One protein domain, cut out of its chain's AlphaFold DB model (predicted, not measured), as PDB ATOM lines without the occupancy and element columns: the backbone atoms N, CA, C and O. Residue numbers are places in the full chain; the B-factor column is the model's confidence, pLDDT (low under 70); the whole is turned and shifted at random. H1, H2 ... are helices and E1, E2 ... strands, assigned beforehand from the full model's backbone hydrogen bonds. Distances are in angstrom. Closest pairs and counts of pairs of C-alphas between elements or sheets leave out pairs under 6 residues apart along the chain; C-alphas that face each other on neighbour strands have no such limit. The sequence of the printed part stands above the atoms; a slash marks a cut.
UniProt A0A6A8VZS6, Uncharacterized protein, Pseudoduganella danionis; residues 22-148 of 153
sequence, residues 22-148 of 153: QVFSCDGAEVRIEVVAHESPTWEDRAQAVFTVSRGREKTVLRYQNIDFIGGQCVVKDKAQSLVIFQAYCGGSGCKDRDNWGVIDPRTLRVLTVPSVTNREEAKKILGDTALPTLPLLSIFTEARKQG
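What this domain is: This is residues 22 to 148 of the 153 residues of an uncharacterized protein of Pseudoduganella danionis (UniProt A0A6A8VZS6). Two four-stranded sheets, E1 to E4 and E5 to E8, lie face to face as a sandwich with their strands nearly aligned. H1 packs on the second sheet's face away from the first, and H2 sits at one end of the sandwich, near the end of E2 and the start of E3. The printed part has 127 residues, with eight named strands followed by two named helices, and its class is mixed, helices and strands. Each sheet is antiparallel and is a meander, each strand the antiparallel neighbour of the one before, in the orders E1 E2 E3 E4 and E5 E6 E7 E8. The whole is compact, with a radius of gyration of the C-alphas of 14.5 A, and flat, spanning 45 by 36 by 19 A.

Where its parts are: Find C-alpha 22 at (-13.469, -33.630, 10.677), where E1, residues 22 to 26, begins. Next come E2, residues 29 to 37, 25.2 A long; E3, residues 47 to 55, 26.1 A; and E4, residues 58 to 64, 20.2 A. E5, residues 69 to 77, 24.3 A, starts at C-alpha 69 (-17.727, -39.717, 20.352) and bends by 54 degrees at residue 74. Then follow E6, residues 81 to 89, 25.7 A; E7, residues 101 to 104; E8, residues 111 to 113; and H1, residues 120 to 126, 10.0 A. H2, residues 140 to 146, 10.1 A, ends at C-alpha 146 (-27.397, -36.577, 9.183).

How they stand to each other: Start with the first sheet, which is strongly twisted. In hairpin E1 and E2, N 24 and O 31 are 3.0 A apart; in hairpin E2 and E3, N 34 and O 50 are 2.9 A apart; in hairpin E3 and E4, N 51 and O 62 are 2.8 A apart. The second sheet, also strongly twisted, shows N 73 and O 85 at 2.9 A in hairpin E5 and E6, N 86 and O 102 at 2.9 A in hairpin E6 and E7, and N 103 and O 113 at 2.9 A in hairpin E7 and E8. Between the sheets, the closest C-alphas of E1 and E5 are those of Cys 26 and Cys 74, 5.2 A apart. H1 is on the second sheet, at a height of 8.3 A, over E7 and along the strands, at 13 degrees on the local plane. H2 is on the first sheet, at a height of 7.9 A, over E2 and across the strands; its closest C-alphas to E2 are Ala 144 and Val 35, 6.2 A. In both helices every O i to N i+4 pair is within hydrogen-bond range.

The domain as a whole: The C-alphas farthest apart, of Pro 41 and Lys 79, are 46.9 A apart. The printed part has no cut. The links E6 to E7 and H1 to H2 are long; in the latter, residues 138 to 139 pair antiparallel with residues 69 to 70 of E5. Mean pLDDT of the printed part is 92.0, and residues 93 to 94 are under 70.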
ATOM      1  N   GLN A  22     -14.496 -34.474  10.094       92.31
ATOM      2  CA  GLN A  22     -13.469 -33.630  10.677       92.31
ATOM      3  C   GLN A  22     -12.200 -33.779   9.836       92.31
ATOM      4  O   GLN A  22     -11.660 -34.881   9.723       92.31
ATOM      5  N   VAL A  23     -11.710 -32.665   9.286       95.88
ATOM      6  CA  VAL A  23     -10.478 -32.616   8.482       95.88
ATOM      7  C   VAL A  23      -9.499 -31.645   9.094       95.88
ATOM      8  O   VAL A  23      -9.858 -30.507   9.397       95.88
ATOM      9  N   PHE A  24      -8.250 -32.067   9.241       96.88
ATOM     10  CA  PHE A  24      -7.166 -31.173   9.624       96.88
ATOM     11  C   PHE A  24      -5.819 -31.672   9.107       96.88
ATOM     12  O   PHE A  24      -5.643 -32.846   8.799       96.88
ATOM     13  N   SER A  25      -4.848 -30.765   9.019       97.06
ATOM     14  CA  SER A  25      -3.467 -31.098   8.667       97.06
ATOM     15  C   SER A  25      -2.605 -31.207   9.925       97.06
ATOM     16  O   SER A  25      -2.812 -30.472  10.893       97.06
ATOM     17  N   CYS A  26      -1.628 -32.112   9.912       97.44
ATOM     18  CA  CYS A  26      -0.611 -32.217  10.949       97.44
ATOM     19  C   CYS A  26       0.742 -32.552  10.319       97.44
ATOM     20  O   CYS A  26       0.944 -33.656   9.823       97.44
ATOM     21  N   ASP A  27       1.656 -31.578  10.302       95.69
ATOM     22  CA  ASP A  27       3.009 -31.713   9.739       95.69
ATOM     23  C   ASP A  27       3.040 -32.263   8.299       95.69
ATOM     24  O   ASP A  27       3.835 -33.133   7.941       95.69
ATOM     25  N   GLY A  28       2.112 -31.792   7.462       95.25
ATOM     26  CA  GLY A  28       1.983 -32.214   6.065       95.25
ATOM     27  C   GLY A  28       1.271 -33.554   5.851       95.25
ATOM     28  O   GLY A  28       1.119 -33.962   4.702       95.25
ATOM     29  N   ALA A  29       0.822 -34.230   6.913       98.31
ATOM     30  CA  ALA A  29      -0.155 -35.311   6.807       98.31
ATOM     31  C   ALA A  29      -1.584 -34.750   6.846       98.31
ATOM     32  O   ALA A  29      -1.865 -33.810   7.591       98.31
ATOM     33  N   GLU A  30      -2.487 -35.344   6.074       98.38
ATOM     34  CA  GLU A  30      -3.923 -35.074   6.137       98.38
ATOM     35  C   GLU A  30      -4.582 -36.058   7.102       98.38
ATOM     36  O   GLU A  30      -4.386 -37.273   6.997       98.38
ATOM     37  N   VAL A  31      -5.371 -35.534   8.038       98.44
ATOM     38  CA  VAL A  31      -6.205 -36.313   8.947       98.44
ATOM     39  C   VAL A  31      -7.664 -36.126   8.571       98.44
ATOM     40  O   VAL A  31      -8.137 -34.996   8.458       98.44
ATOM     41  N   ARG A  32      -8.369 -37.245   8.419       97.69
ATOM     42  CA  ARG A  32      -9.783 -37.325   8.054       97.69
ATOM     43  C   ARG A  32     -10.492 -38.263   9.021       97.69
ATOM     44  O   ARG A  32     -10.101 -39.423   9.153       97.69
ATOM     45  N   ILE A  33     -11.504 -37.752   9.713       97.44
ATOM     46  CA  ILE A  33     -12.352 -38.519  10.629       97.44
ATOM     47  C   ILE A  33     -13.765 -38.509  10.079       97.44
ATOM     48  O   ILE A  33     -14.365 -37.445   9.949       97.44
ATOM     49  N   GLU A  34     -14.286 -39.690   9.776       95.69
ATOM     50  CA  GLU A  34     -15.585 -39.861   9.134       95.69
ATOM     51  C   GLU A  34     -16.464 -40.808   9.932       95.69
ATOM     52  O   GLU A  34     -15.980 -41.796  10.481       95.69
ATOM     53  N   VAL A  35     -17.768 -40.550   9.934       95.12
ATOM     54  CA  VAL A  35     -18.766 -41.531  10.370       95.12
ATOM     55  C   VAL A  35     -19.382 -42.157   9.132       95.12
ATOM     56  O   VAL A  35     -19.876 -41.443   8.265       95.12
ATOM     57  N   VAL A  36     -19.346 -43.483   9.039       94.00
ATOM     58  CA  VAL A  36     -19.839 -44.229   7.875       94.00
ATOM     59  C   VAL A  36     -20.781 -45.344   8.306       94.00
ATOM     60  O   VAL A  36     -20.730 -45.811   9.446       94.00
ATOM     61  N   ALA A  37     -21.613 -45.803   7.371       93.25
ATOM     62  CA  ALA A  37     -22.441 -46.979   7.587       93.25
ATOM     63  C   ALA A  37     -21.568 -48.216   7.853       93.25
ATOM     64  O   ALA A  37     -20.519 -48.412   7.231       93.25
ATOM     65  N   HIS A  38     -22.026 -49.053   8.775       93.00
ATOM     66  CA  HIS A  38     -21.467 -50.357   9.075       93.00
ATOM     67  C   HIS A  38     -22.568 -51.410   8.947       93.00
ATOM     68  O   HIS A  38     -23.675 -51.244   9.460       93.00
ATOM     69  N   GLU A  39     -22.282 -52.491   8.226       88.62
ATOM     70  CA  GLU A  39     -23.214 -53.606   8.096       88.62
ATOM     71  C   GLU A  39     -23.219 -54.411   9.397       88.62
ATOM     72  O   GLU A  39     -22.347 -55.244   9.627       88.62
ATOM     73  N   SER A  40     -24.213 -54.150  10.248       86.06
ATOM     74  CA  SER A  40     -24.448 -54.904  11.478       86.06
ATOM     75  C   SER A  40     -25.920 -55.314  11.606       86.06
ATOM     76  O   SER A  40     -26.818 -54.523  11.271       86.06
ATOM     77  N   PRO A  41     -26.204 -56.540  12.095       82.56
ATOM     78  CA  PRO A  41     -27.562 -56.933  12.468       82.56
ATOM     79  C   PRO A  41     -28.089 -56.106  13.652       82.56
ATOM     80  O   PRO A  41     -29.296 -55.882  13.751       82.56
ATOM     81  N   THR A  42     -27.186 -55.617  14.502       83.06
ATOM     82  CA  THR A  42     -27.453 -54.808  15.693       83.06
ATOM     83  C   THR A  42     -27.609 -53.345  15.283       83.06
ATOM     84  O   THR A  42     -26.742 -52.790  14.609       83.06
ATOM     85  N   TRP A  43     -28.739 -52.722  15.621       76.38
ATOM     86  CA  TRP A  43     -29.074 -51.366  15.167       76.38
ATOM     87  C   TRP A  43     -28.146 -50.303  15.770       76.38
ATOM     88  O   TRP A  43     -27.826 -49.338  15.077       76.38
ATOM     89  N   GLU A  44     -27.661 -50.520  16.992       77.88
ATOM     90  CA  GLU A  44     -26.670 -49.694  17.694       77.88
ATOM     91  C   GLU A  44     -25.324 -49.629  16.958       77.88
ATOM     92  O   GLU A  44     -24.653 -48.600  16.975       77.88
ATOM     93  N   ASP A  45     -24.979 -50.687  16.224       84.00
ATOM     94  CA  ASP A  45     -23.656 -50.857  15.619       84.00
ATOM     95  C   ASP A  45     -23.655 -50.503  14.123       84.00
ATOM     96  O   ASP A  45     -22.684 -50.746  13.412       84.00
ATOM     97  N   ARG A  46     -24.746 -49.935  13.593       90.12
ATOM     98  CA  ARG A  46     -24.875 -49.613  12.155       90.12
ATOM     99  C   ARG A  46     -24.049 -48.419  11.693       90.12
ATOM    100  O   ARG A  46     -24.041 -48.100  10.503       90.12
ATOM    101  N   ALA A  47     -23.360 -47.756  12.612       93.06
ATOM    102  CA  ALA A  47     -22.423 -46.689  12.324       93.06
ATOM    103  C   ALA A  47     -21.058 -47.020  12.926       93.06
ATOM    104  O   ALA A  47     -20.955 -47.558  14.024       93.06
ATOM    105  N   GLN A  48     -20.000 -46.660  12.209       94.06
ATOM    106  CA  GLN A  48     -18.633 -46.737  12.711       94.06
ATOM    107  C   GLN A  48     -17.888 -45.451  12.369       94.06
ATOM    108  O   GLN A  48     -18.149 -44.825  11.337       94.06
ATOM    109  N   ALA A  49     -16.915 -45.096  13.198       95.56
ATOM    110  CA  ALA A  49     -15.966 -44.056  12.857       95.56
ATOM    111  C   ALA A  49     -14.770 -44.628  12.093       95.56
ATOM    112  O   ALA A  49     -14.277 -45.717  12.397       95.56
ATOM    113  N   VAL A  50     -14.265 -43.862  11.133       97.38
ATOM    114  CA  VAL A  50     -13.049 -44.144  10.375       97.38
ATOM    115  C   VAL A  50     -12.093 -42.982  10.580       97.38
ATOM    116  O   VAL A  50     -12.366 -41.867  10.148       97.38
ATOM    117  N   PHE A  51     -10.974 -43.251  11.242       98.00
ATOM    118  CA  PHE A  51      -9.905 -42.290  11.468       98.00
ATOM    119  C   PHE A  51      -8.762 -42.595  10.503       98.00
ATOM    120  O   PHE A  51      -8.120 -43.642  10.598       98.00
ATOM    121  N   THR A  52      -8.504 -41.687   9.571       98.50
ATOM    122  CA  THR A  52      -7.464 -41.834   8.553       98.50
ATOM    123  C   THR A  52      -6.408 -40.756   8.732       98.50
ATOM    124  O   THR A  52      -6.736 -39.576   8.775       98.50
ATOM    125  N   VAL A  53      -5.138 -41.156   8.783       98.56
ATOM    126  CA  VAL A  53      -3.986 -40.254   8.643       98.56
ATOM    127  C   VAL A  53      -3.256 -40.644   7.373       98.56
ATOM    128  O   VAL A  53      -2.869 -41.802   7.225       98.56
ATOM    129  N   SER A  54      -3.074 -39.704   6.455       98.44
ATOM    130  CA  SER A  54      -2.448 -39.956   5.161       98.44
ATOM    131  C   SER A  54      -1.302 -38.993   4.883       98.44
ATOM    132  O   SER A  54      -1.344 -37.821   5.251       98.44
ATOM    133  N   ARG A  55      -0.258 -39.499   4.225       97.75
ATOM    134  CA  ARG A  55       0.886 -38.708   3.764       97.75
ATOM    135  C   ARG A  55       1.309 -39.222   2.393       97.75
ATOM    136  O   ARG A  55       1.817 -40.333   2.254       97.75
ATOM    137  N   GLY A  56       1.082 -38.419   1.356       96.06
ATOM    138  CA  GLY A  56       1.301 -38.860  -0.022       96.06
ATOM    139  C   GLY A  56       0.408 -40.055  -0.375       96.06
ATOM    140  O   GLY A  56      -0.809 -39.927  -0.401       96.06
ATOM    141  N   ARG A  57       1.011 -41.216  -0.664       96.75
ATOM    142  CA  ARG A  57       0.280 -42.456  -1.006       96.75
ATOM    143  C   ARG A  57       0.082 -43.401   0.179       96.75
ATOM    144  O   ARG A  57      -0.623 -44.399   0.044       96.75
ATOM    145  N   GLU A  58       0.721 -43.120   1.306       98.25
ATOM    146  CA  GLU A  58       0.666 -43.962   2.493       98.25
ATOM    147  C   GLU A  58      -0.450 -43.491   3.422       98.25
ATOM    148  O   GLU A  58      -0.767 -42.299   3.490       98.25
ATOM    149  N   LYS A  59      -1.063 -44.438   4.136       98.31
ATOM    150  CA  LYS A  59      -2.122 -44.143   5.098       98.31
ATOM    151  C   LYS A  59      -2.144 -45.133   6.252       98.31
ATOM    152  O   LYS A  59      -1.942 -46.328   6.051       98.31
ATOM    153  N   THR A  60      -2.505 -44.623   7.419       98.62
ATOM    154  CA  THR A  60      -2.944 -45.399   8.578       98.62
ATOM    155  C   THR A  60      -4.441 -45.195   8.738       98.62
ATOM    156  O   THR A  60      -4.914 -44.059   8.743       98.62
ATOM    157  N   VAL A  61      -5.187 -46.295   8.839       98.38
ATOM    158  CA  VAL A  61      -6.650 -46.290   8.962       98.38
ATOM    159  C   VAL A  61      -7.037 -47.069  10.209       98.38
ATOM    160  O   VAL A  61      -6.689 -48.241  10.334       98.38
ATOM    161  N   LEU A  62      -7.781 -46.426  11.103       98.19
ATOM    162  CA  LEU A  62      -8.343 -47.024  12.311       98.19
ATOM    163  C   LEU A  62      -9.868 -46.969  12.225       98.19
ATOM    164  O   LEU A  62     -10.433 -45.975  11.769       98.19
ATOM    165  N   ARG A  63     -10.536 -48.047  12.633       96.62
ATOM    166  CA  ARG A  63     -11.999 -48.146  12.638       96.62
ATOM    167  C   ARG A  63     -12.478 -48.376  14.058       96.62
ATOM    168  O   ARG A  63     -11.936 -49.238  14.743       96.62
ATOM    169  N   TYR A  64     -13.482 -47.612  14.468       94.06
ATOM    170  CA  TYR A  64     -14.054 -47.681  15.806       94.06
ATOM    171  C   TYR A  64     -15.555 -47.919  15.723       94.06
ATOM    172  O   TYR A  64     -16.269 -47.219  15.006       94.06
ATOM    173  N   GLN A  65     -16.003 -48.908  16.481       90.62
ATOM    174  CA  GLN A  65     -17.398 -49.284  16.680       90.62
ATOM    175  C   GLN A  65     -17.720 -49.121  18.165       90.62
ATOM    176  O   GLN A  65     -16.801 -49.067  18.985       90.62
ATOM    177  N   ASN A  66     -19.005 -49.065  18.508       88.06
ATOM    178  CA  ASN A  66     -19.484 -49.044  19.896       88.06
ATOM    179  C   ASN A  66     -18.898 -47.869  20.703       88.06
ATOM    180  O   ASN A  66     -18.548 -47.995  21.876       88.06
ATOM    181  N   ILE A  67     -18.756 -46.726  20.032       91.31
ATOM    182  CA  ILE A  67     -18.322 -45.451  20.597       91.31
ATOM    183  C   ILE A  67     -19.389 -44.397  20.307       91.31
ATOM    184  O   ILE A  67     -20.058 -44.452  19.277       91.31
ATOM    185  N   ASP A  68     -19.498 -43.407  21.185       92.31
ATOM    186  CA  ASP A  68     -20.456 -42.307  21.043       92.31
ATOM    187  C   ASP A  68     -19.793 -41.053  20.481       92.31
ATOM    188  O   ASP A  68     -20.436 -40.263  19.783       92.31
ATOM    189  N   PHE A  69     -18.495 -40.887  20.748       94.00
ATOM    190  CA  PHE A  69     -17.727 -39.717  20.352       94.00
ATOM    191  C   PHE A  69     -16.371 -40.090  19.766       94.00
ATOM    192  O   PHE A  69     -15.682 -40.984  20.264       94.00
ATOM    193  N   ILE A  70     -15.966 -39.354  18.731       96.25
ATOM    194  CA  ILE A  70     -14.618 -39.401  18.166       96.25
ATOM    195  C   ILE A  70     -14.166 -38.002  17.768       96.25
ATOM    196  O   ILE A  70     -14.955 -37.211  17.265       96.25
ATOM    197  N   GLY A  71     -12.893 -37.688  17.942       96.38
ATOM    198  CA  GLY A  71     -12.346 -36.431  17.447       96.38
ATOM    199  C   GLY A  71     -10.849 -36.358  17.637       96.38
ATOM    200  O   GLY A  71     -10.272 -37.145  18.386       96.38
ATOM    201  N   GLY A  72     -10.208 -35.429  16.941       96.81
ATOM    202  CA  GLY A  72      -8.755 -35.310  16.952       96.81
ATOM    203  C   GLY A  72      -8.261 -33.892  16.755       96.81
ATOM    204  O   GLY A  72      -9.025 -32.990  16.433       96.81
ATOM    205  N   GLN A  73      -6.964 -33.692  16.944       97.19
ATOM    206  CA  GLN A  73      -6.275 -32.484  16.508       97.19
ATOM    207  C   GLN A  73      -4.776 -32.740  16.344       97.19
ATOM    208  O   GLN A  73      -4.243 -33.765  16.775       97.19
ATOM    209  N   CYS A  74      -4.079 -31.770  15.758       96.94
ATOM    210  CA  CYS A  74      -2.625 -31.731  15.772       96.94
ATOM    211  C   CYS A  74      -2.134 -31.022  17.043       96.94
ATOM    212  O   CYS A  74      -2.591 -29.923  17.354       96.94
ATOM    213  N   VAL A  75      -1.193 -31.626  17.764       95.06
ATOM    214  CA  VAL A  75      -0.507 -31.018  18.915       95.06
ATOM    215  C   VAL A  75       0.988 -30.969  18.673       95.06
ATOM    216  O   VAL A  75       1.543 -31.834  18.003       95.06
ATOM    217  N   VAL A  76       1.657 -29.964  19.234       91.31
ATOM    218  CA  VAL A  76       3.113 -29.838  19.149       91.31
ATOM    219  C   VAL A  76       3.727 -30.270  20.476       91.31
ATOM    220  O   VAL A  76       3.598 -29.575  21.481       91.31
ATOM    221  N   LYS A  77       4.424 -31.404  20.456       84.94
ATOM    222  CA  LYS A  77       5.286 -31.888  21.530       84.94
ATOM    223  C   LYS A  77       6.588 -31.093  21.552       84.94
ATOM    224  O   LYS A  77       7.261 -30.976  20.523       84.94
ATOM    225  N   ASP A  78       6.937 -30.566  22.725       79.50
ATOM    226  CA  ASP A  78       8.222 -29.919  23.032       79.50
ATOM    227  C   ASP A  78       8.694 -28.895  21.979       79.50
ATOM    228  O   ASP A  78       9.887 -28.715  21.750       79.50
ATOM    229  N   LYS A  79       7.745 -28.226  21.301       73.81
ATOM    230  CA  LYS A  79       7.970 -27.280  20.185       73.81
ATOM    231  C   LYS A  79       8.691 -27.857  18.953       73.81
ATOM    232  O   LYS A  79       9.015 -27.092  18.049       73.81
ATOM    233  N   ALA A  80       8.924 -29.169  18.891       83.19
ATOM    234  CA  ALA A  80       9.774 -29.793  17.875       83.19
ATOM    235  C   ALA A  80       9.089 -30.917  17.085       83.19
ATOM    236  O   ALA A  80       9.484 -31.194  15.953       83.19
ATOM    237  N   GLN A  81       8.078 -31.577  17.658       91.62
ATOM    238  CA  GLN A  81       7.406 -32.705  17.015       91.62
ATOM    239  C   GLN A  81       5.894 -32.514  17.029       91.62
ATOM    240  O   GLN A  81       5.269 -32.502  18.083       91.62
ATOM    241  N   SER A  82       5.287 -32.422  15.853       95.56
ATOM    242  CA  SER A  82       3.835 -32.482  15.720       95.56
ATOM    243  C   SER A  82       3.349 -33.926  15.823       95.56
ATOM    244  O   SER A  82       3.904 -34.825  15.194       95.56
ATOM    245  N   LEU A  83       2.305 -34.143  16.614       97.62
ATOM    246  CA  LEU A  83       1.642 -35.426  16.801       97.62
ATOM    247  C   LEU A  83       0.147 -35.256  16.554       97.62
ATOM    248  O   LEU A  83      -0.450 -34.249  16.932       97.62
ATOM    249  N   VAL A  84      -0.464 -36.262  15.939       98.19
ATOM    250  CA  VAL A  84      -1.919 -36.356  15.867       98.19
ATOM    251  C   VAL A  84      -2.383 -36.993  17.165       98.19
ATOM    252  O   VAL A  84      -1.999 -38.123  17.460       98.19
ATOM    253  N   ILE A  85      -3.196 -36.278  17.934       97.56
ATOM    254  CA  ILE A  85      -3.859 -36.805  19.125       97.56
ATOM    255  C   ILE A  85      -5.352 -36.903  18.863       97.56
ATOM    256  O   ILE A  85      -5.937 -36.026  18.228       97.56
ATOM    257  N   PHE A  86      -5.970 -37.972  19.340       97.62
ATOM    258  CA  PHE A  86      -7.394 -38.192  19.165       97.62
ATOM    259  C   PHE A  86      -8.002 -38.935  20.347       97.62
ATOM    260  O   PHE A  86      -7.294 -39.543  21.145       97.62
ATOM    261  N   GLN A  87      -9.320 -38.870  20.460       95.81
ATOM    262  CA  GLN A  87     -10.096 -39.666  21.396       95.81
ATOM    263  C   GLN A  87     -11.194 -40.406  20.646       95.81
ATOM    264  O   GLN A  87     -11.724 -39.905  19.657       95.81
ATOM    265  N   ALA A  88     -11.528 -41.585  21.154       94.19
ATOM    266  CA  ALA A  88     -12.683 -42.375  20.755       94.19
ATOM    267  C   ALA A  88     -13.250 -43.020  22.025       94.19
ATOM    268  O   ALA A  88     -12.515 -43.734  22.709       94.19
ATOM    269  N   TYR A  89     -14.500 -42.724  22.389       91.88
ATOM    270  CA  TYR A  89     -15.076 -43.196  23.653       91.88
ATOM    271  C   TYR A  89     -16.608 -43.306  23.621       91.88
ATOM    272  O   TYR A  89     -17.266 -42.675  22.794       91.88
ATOM    273  N   CYS A  90     -17.171 -44.107  24.530       87.19
ATOM    274  CA  CYS A  90     -18.608 -44.150  24.831       87.19
ATOM    275  C   CYS A  90     -18.952 -43.132  25.928       87.19
ATOM    276  O   CYS A  90     -18.145 -42.949  26.823       87.19
ATOM    277  N   GLY A  91     -20.097 -42.453  25.867       75.25
ATOM    278  CA  GLY A  91     -20.527 -41.381  26.777       75.25
ATOM    279  C   GLY A  91     -21.676 -41.762  27.721       75.25
ATOM    280  O   GLY A  91     -22.362 -40.883  28.243       75.25
ATOM    281  N   GLY A  92     -21.928 -43.060  27.911       74.00
ATOM    282  CA  GLY A  92     -22.948 -43.592  28.818       74.00
ATOM    283  C   GLY A  92     -22.487 -43.740  30.275       74.00
ATOM    284  O   GLY A  92     -21.297 -43.713  30.597       74.00
ATOM    285  N   SER A  93     -23.438 -43.961  31.189       61.28
ATOM    286  CA  SER A  93     -23.130 -44.267  32.592       61.28
ATOM    287  C   SER A  93     -22.259 -45.527  32.695       61.28
ATOM    288  O   SER A  93     -22.696 -46.611  32.315       61.28
ATOM    289  N   GLY A  94     -21.041 -45.385  33.223       64.62
ATOM    290  CA  GLY A  94     -20.061 -46.474  33.349       64.62
ATOM    291  C   GLY A  94     -18.899 -46.393  32.357       64.62
ATOM    292  O   GLY A  94     -17.908 -47.104  32.530       64.62
ATOM    293  N   CYS A  95     -18.972 -45.498  31.374       76.31
ATOM    294  CA  CYS A  95     -17.857 -45.216  30.489       76.31
ATOM    295  C   CYS A  95     -16.790 -44.348  31.175       76.31
ATOM    296  O   CYS A  95     -17.066 -43.524  32.051       76.31
ATOM    297  N   LYS A  96     -15.523 -44.587  30.815       74.75
ATOM    298  CA  LYS A  96     -14.376 -43.796  31.284       74.75
ATOM    299  C   LYS A  96     -13.951 -42.796  30.223       74.75
ATOM    300  O   LYS A  96     -12.904 -42.938  29.608       74.75
ATOM    301  N   ASP A  97     -14.755 -41.768  30.025       73.12
ATOM    302  CA  ASP A  97     -14.702 -40.864  28.867       73.12
ATOM    303  C   ASP A  97     -13.402 -40.046  28.776       73.12
ATOM    304  O   ASP A  97     -13.020 -39.556  27.715       73.12
ATOM    305  N   ARG A  98     -12.684 -39.899  29.897       76.56
ATOM    306  CA  ARG A  98     -11.506 -39.023  30.014       76.56
ATOM    307  C   ARG A  98     -10.168 -39.709  29.749       76.56
ATOM    308  O   ARG A  98      -9.157 -39.011  29.641       76.56
ATOM    309  N   ASP A  99     -10.156 -41.035  29.638       85.56
ATOM    310  CA  ASP A  99      -8.911 -41.806  29.612       85.56
ATOM    311  C   ASP A  99      -8.560 -42.384  28.236       85.56
ATOM    312  O   ASP A  99      -7.432 -42.825  28.075       85.56
ATOM    313  N   ASN A 100      -9.458 -42.312  27.242       93.25
ATOM    314  CA  ASN A 100      -9.309 -42.976  25.939       93.25
ATOM    315  C   ASN A 100      -8.545 -42.127  24.919       93.25
ATOM    316  O   ASN A 100      -9.158 -41.412  24.123       93.25
ATOM    317  N   TRP A 101      -7.218 -42.219  24.915       96.00
ATOM    318  CA  TRP A 101      -6.365 -41.393  24.057       96.00
ATOM    319  C   TRP A 101      -5.658 -42.197  22.973       96.00
ATOM    320  O   TRP A 101      -5.088 -43.244  23.225       96.00
ATOM    321  N   GLY A 102      -5.658 -41.698  21.749       97.56
ATOM    322  CA  GLY A 102      -4.863 -42.224  20.652       97.56
ATOM    323  C   GLY A 102      -3.823 -41.205  20.216       97.56
ATOM    324  O   GLY A 102      -4.088 -40.001  20.224       97.56
ATOM    325  N   VAL A 103      -2.636 -41.674  19.836       97.94
ATOM    326  CA  VAL A 103      -1.563 -40.809  19.331       97.94
ATOM    327  C   VAL A 103      -0.910 -41.446  18.112       97.94
ATOM    328  O   VAL A 103      -0.531 -42.616  18.146       97.94
ATOM    329  N   ILE A 104      -0.753 -40.671  17.041       98.56
ATOM    330  CA  ILE A 104      -0.098 -41.079  15.793       98.56
ATOM    331  C   ILE A 104       1.014 -40.075  15.468       98.56
ATOM    332  O   ILE A 104       0.805 -38.863  15.548       98.56
ATOM    333  N   ASP A 105       2.192 -40.569  15.079       97.75
ATOM    334  CA  ASP A 105       3.228 -39.723  14.474       97.75
ATOM    335  C   ASP A 105       2.887 -39.506  12.982       97.75
ATOM    336  O   ASP A 105       2.933 -40.466  12.210       97.75
ATOM    337  N   PRO A 106       2.554 -38.277  12.545       97.75
ATOM    338  CA  PRO A 106       2.105 -38.002  11.176       97.75
ATOM    339  C   PRO A 106       3.205 -38.135  10.113       97.75
ATOM    340  O   PRO A 106       2.908 -38.204   8.920       97.75
ATOM    341  N   ARG A 107       4.482 -38.168  10.504       96.69
ATOM    342  CA  ARG A 107       5.609 -38.292   9.566       96.69
ATOM    343  C   ARG A 107       5.843 -39.738   9.168       96.69
ATOM    344  O   ARG A 107       6.208 -40.002   8.030       96.69
ATOM    345  N   THR A 108       5.646 -40.648  10.120       97.62
ATOM    346  CA  THR A 108       5.861 -42.097   9.943       97.62
ATOM    347  C   THR A 108       4.562 -42.888   9.840       97.62
ATOM    348  O   THR A 108       4.599 -44.093   9.616       97.62
ATOM    349  N   LEU A 109       3.421 -42.229  10.067       98.31
ATOM    350  CA  LEU A 109       2.086 -42.823  10.174       98.31
ATOM    351  C   LEU A 109       1.964 -43.895  11.271       98.31
ATOM    352  O   LEU A 109       0.961 -44.608  11.344       98.31
ATOM    353  N   ARG A 110       2.959 -44.006  12.158       98.38
ATOM    354  CA  ARG A 110       2.986 -45.011  13.218       98.38
ATOM    355  C   ARG A 110       2.012 -44.639  14.327       98.38
ATOM    356  O   ARG A 110       2.090 -43.550  14.897       98.38
ATOM    357  N   VAL A 111       1.158 -45.592  14.684       98.44
ATOM    358  CA  VAL A 111       0.321 -45.523  15.882       98.44
ATOM    359  C   VAL A 111       1.212 -45.721  17.105       98.44
ATOM    360  O   VAL A 111       1.853 -46.760  17.245       98.44
ATOM    361  N   LEU A 112       1.300 -44.702  17.957       97.69
ATOM    362  CA  LEU A 112       2.080 -44.739  19.194       97.69
ATOM    363  C   LEU A 112       1.256 -45.305  20.351       97.69
ATOM    364  O   LEU A 112       1.793 -46.030  21.175       97.69
ATOM    365  N   THR A 113      -0.040 -44.992  20.384       97.75
ATOM    366  CA  THR A 113      -1.013 -45.582  21.309       97.75
ATOM    367  C   THR A 113      -2.418 -45.474  20.710       97.75
ATOM    368  O   THR A 113      -2.663 -44.618  19.852       97.75
ATOM    369  N   VAL A 114      -3.334 -46.341  21.138       96.88
ATOM    370  CA  VAL A 114      -4.747 -46.343  20.717       96.88
ATOM    371  C   VAL A 114      -5.651 -46.052  21.913       96.88
ATOM    372  O   VAL A 114      -5.289 -46.444  23.019       96.88
ATOM    373  N   PRO A 115      -6.826 -45.425  21.714       94.88
ATOM    374  CA  PRO A 115      -7.748 -45.119  22.803       94.88
ATOM    375  C   PRO A 115      -8.052 -46.344  23.672       94.88
ATOM    376  O   PRO A 115      -8.484 -47.378  23.163       94.88
ATOM    377  N   SER A 116      -7.820 -46.227  24.980       92.00
ATOM    378  CA  SER A 116      -8.187 -47.249  25.961       92.00
ATOM    379  C   SER A 116      -8.525 -46.618  27.308       92.00
ATOM    380  O   SER A 116      -8.045 -45.543  27.645       92.00
ATOM    381  N   VAL A 117      -9.302 -47.311  28.138       89.31
ATOM    382  CA  VAL A 117      -9.794 -46.775  29.422       89.31
ATOM    383  C   VAL A 117      -8.712 -46.600  30.505       89.31
ATOM    384  O   VAL A 117      -9.032 -46.319  31.661       89.31
ATOM    385  N   THR A 118      -7.438 -46.820  30.170       90.62
ATOM    386  CA  THR A 118      -6.304 -46.777  31.104       90.62
ATOM    387  C   THR A 118      -5.086 -46.016  30.581       90.62
ATOM    388  O   THR A 118      -4.120 -45.868  31.330       90.62
ATOM    389  N   ASN A 119      -5.087 -45.502  29.344       93.94
ATOM    390  CA  ASN A 119      -3.858 -44.988  28.730       93.94
ATOM    391  C   ASN A 119      -3.645 -43.471  28.838       93.94
ATOM    392  O   ASN A 119      -2.718 -42.934  28.230       93.94
ATOM    393  N   ARG A 120      -4.421 -42.771  29.673       93.69
ATOM    394  CA  ARG A 120      -4.251 -41.329  29.920       93.69
ATOM    395  C   ARG A 120      -2.813 -40.929  30.263       93.69
ATOM    396  O   ARG A 120      -2.274 -39.988  29.683       93.69
ATOM    397  N   GLU A 121      -2.191 -41.620  31.215       93.94
ATOM    398  CA  GLU A 121      -0.829 -41.279  31.654       93.94
ATOM    399  C   GLU A 121       0.233 -41.677  30.621       93.94
ATOM    400  O   GLU A 121       1.257 -41.009  30.504       93.94
ATOM    401  N   GLU A 122      -0.014 -42.717  29.823       95.31
ATOM    402  CA  GLU A 122       0.838 -43.068  28.682       95.31
ATOM    403  C   GLU A 122       0.790 -41.975  27.606       95.31
ATOM    404  O   GLU A 122       1.835 -41.503  27.161       95.31
ATOM    405  N   ALA A 123      -0.407 -41.500  27.252       94.56
ATOM    406  CA  ALA A 123      -0.588 -40.422  26.287       94.56
ATOM    407  C   ALA A 123       0.103 -39.126  26.739       94.56
ATOM    408  O   ALA A 123       0.801 -38.497  25.945       94.56
ATOM    409  N   LYS A 124      -0.008 -38.759  28.023       94.44
ATOM    410  CA  LYS A 124       0.721 -37.608  28.587       94.44
ATOM    411  C   LYS A 124       2.231 -37.750  28.417       94.44
ATOM    412  O   LYS A 124       2.864 -36.826  27.914       94.44
ATOM    413  N   LYS A 125       2.796 -38.913  28.748       94.00
ATOM    414  CA  LYS A 125       4.234 -39.177  28.572       94.00
ATOM    415  C   LYS A 125       4.659 -39.063  27.111       94.00
ATOM    416  O   LYS A 125       5.690 -38.464  26.811       94.00
ATOM    417  N   ILE A 126       3.852 -39.591  26.186       94.00
ATOM    418  CA  ILE A 126       4.113 -39.465  24.746       94.00
ATOM    419  C   ILE A 126       4.188 -37.987  24.341       94.00
ATOM    420  O   ILE A 126       5.093 -37.630  23.584       94.00
ATOM    421  N   LEU A 127       3.306 -37.138  24.880       91.62
ATOM    422  CA  LEU A 127       3.250 -35.697  24.610       91.62
ATOM    423  C   LEU A 127       4.267 -34.841  25.388       91.62
ATOM    424  O   LEU A 127       4.280 -33.629  25.196       91.62
ATOM    425  N   GLY A 128       5.130 -35.435  26.218       90.44
ATOM    426  CA  GLY A 128       6.106 -34.685  27.021       90.44
ATOM    427  C   GLY A 128       5.537 -34.151  28.340       90.44
ATOM    428  O   GLY A 128       5.850 -33.039  28.750       90.44
ATOM    429  N   ASP A 129       4.656 -34.920  28.985       84.38
ATOM    430  CA  ASP A 129       4.012 -34.609  30.272       84.38
ATOM    431  C   ASP A 129       3.186 -33.309  30.284       84.38
ATOM    432  O   ASP A 129       2.839 -32.765  31.336       84.38
ATOM    433  N   THR A 130       2.789 -32.834  29.104       80.19
ATOM    434  CA  THR A 130       1.883 -31.697  28.950       80.19
ATOM    435  C   THR A 130       0.447 -32.067  29.325       80.19
ATOM    436  O   THR A 130       0.038 -33.231  29.280       80.19
ATOM    437  N   ALA A 131      -0.368 -31.059  29.647       86.88
ATOM    438  CA  ALA A 131      -1.806 -31.257  29.797       86.88
ATOM    439  C   ALA A 131      -2.415 -31.794  28.489       86.88
ATOM    440  O   ALA A 131      -2.094 -31.310  27.402       86.88
ATOM    441  N   LEU A 132      -3.298 -32.790  28.602       91.56
ATOM    442  CA  LEU A 132      -4.050 -33.289  27.452       91.56
ATOM    443  C   LEU A 132      -5.057 -32.218  27.015       91.56
ATOM    444  O   LEU A 132      -5.713 -31.619  27.874       91.56
ATOM    445  N   PRO A 133      -5.168 -31.947  25.708       91.81
ATOM    446  CA  PRO A 133      -6.038 -30.895  25.208       91.81
ATOM    447  C   PRO A 133      -7.513 -31.294  25.269       91.81
ATOM    448  O   PRO A 133      -7.847 -32.471  25.214       91.81
ATOM    449  N   THR A 134      -8.411 -30.313  25.269       92.56
ATOM    450  CA  THR A 134      -9.818 -30.562  24.928       92.56
ATOM    451  C   THR A 134      -9.937 -30.722  23.417       92.56
ATOM    452  O   THR A 134      -9.497 -29.841  22.678       92.56
ATOM    453  N   LEU A 135     -10.524 -31.827  22.956       93.44
ATOM    454  CA  LEU A 135     -10.683 -32.095  21.528       93.44
ATOM    455  C   LEU A 135     -12.049 -31.638  21.001       93.44
ATOM    456  O   LEU A 135     -13.045 -31.739  21.720       93.44
ATOM    457  N   PRO A 136     -12.128 -31.188  19.737       92.50
ATOM    458  CA  PRO A 136     -13.396 -31.089  19.028       92.50
ATOM    459  C   PRO A 136     -13.892 -32.503  18.700       92.50
ATOM    460  O   PRO A 136     -13.231 -33.238  17.969       92.50
ATOM    461  N   LEU A 137     -15.033 -32.895  19.262       93.31
ATOM    462  CA  LEU A 137     -15.585 -34.242  19.117       93.31
ATOM    463  C   LEU A 137     -16.809 -34.241  18.200       93.31
ATOM    464  O   LEU A 137     -17.692 -33.392  18.316       93.31
ATOM    465  N   LEU A 138     -16.876 -35.241  17.329       94.06
ATOM    466  CA  LEU A 138     -18.057 -35.634  16.574       94.06
ATOM    467  C   LEU A 138     -18.863 -36.649  17.387       94.06
ATOM    468  O   LEU A 138     -18.293 -37.583  17.946       94.06
ATOM    469  N   SER A 139     -20.187 -36.496  17.404       93.69
ATOM    470  CA  SER A 139     -21.101 -37.524  17.915       93.69
ATOM    471  C   SER A 139     -21.405 -38.533  16.811       93.69
ATOM    472  O   SER A 139     -21.917 -38.153  15.757       93.69
ATOM    473  N   ILE A 140     -21.151 -39.819  17.062       93.31
ATOM    474  CA  ILE A 140     -21.366 -40.886  16.076       93.31
ATOM    475  C   ILE A 140     -22.823 -40.931  15.626       93.31
ATOM    476  O   ILE A 140     -23.092 -40.888  14.428       93.31
ATOM    477  N   PHE A 141     -23.777 -40.934  16.560       91.56
ATOM    478  CA  PHE A 141     -25.193 -40.983  16.202       91.56
ATOM    479  C   PHE A 141     -25.685 -39.703  15.532       91.56
ATOM    480  O   PHE A 141     -26.428 -39.780  14.554       91.56
ATOM    481  N   THR A 142     -25.237 -38.529  15.982       92.44
ATOM    482  CA  THR A 142     -25.615 -37.262  15.334       92.44
ATOM    483  C   THR A 142     -25.164 -37.242  13.874       92.44
ATOM    484  O   THR A 142     -25.950 -36.927  12.978       92.44
ATOM    485  N   GLU A 143     -23.913 -37.624  13.621       93.25
ATOM    486  CA  GLU A 143     -23.343 -37.648  12.276       93.25
ATOM    487  C   GLU A 143     -23.899 -38.785  11.408       93.25
ATOM    488  O   GLU A 143     -24.077 -38.610  10.202       93.25
ATOM    489  N   ALA A 144     -24.240 -39.931  12.000       92.62
ATOM    490  CA  ALA A 144     -24.909 -41.026  11.308       92.62
ATOM    491  C   ALA A 144     -26.327 -40.641  10.852       92.62
ATOM    492  O   ALA A 144     -26.685 -40.868   9.693       92.62
ATOM    493  N   ARG A 145     -27.119 -39.990  11.718       91.25
ATOM    494  CA  ARG A 145     -28.486 -39.550  11.389       91.25
ATOM    495  C   ARG A 145     -28.505 -38.506  10.278       91.25
ATOM    496  O   ARG A 145     -29.330 -38.607   9.372       91.25
ATOM    497  N   LYS A 146     -27.564 -37.554  10.282       91.19
ATOM    498  CA  LYS A 146     -27.397 -36.577   9.183       91.19
ATOM    499  C   LYS A 146     -27.178 -37.245   7.823       91.19
ATOM    500  O   LYS A 146     -27.556 -36.686   6.800       91.19
ATOM    501  N   GLN A 147     -26.591 -38.439   7.816       89.25
ATOM    502  CA  GLN A 147     -26.319 -39.234   6.618       89.25
ATOM    503  C   GLN A 147     -27.427 -40.251   6.295       89.25
ATOM    504  O   GLN A 147     -27.284 -41.042   5.367       89.25
ATOM    505  N   GLY A 148     -28.532 -40.253   7.050       91.00
ATOM    506  CA  GLY A 148     -29.642 -41.189   6.858       91.00
ATOM    507  C   GLY A 148     -29.349 -42.624   7.313       91.00
ATOM    508  O   GLY A 148     -30.100 -43.539   6.971       91.00
TER     509      GLY A 148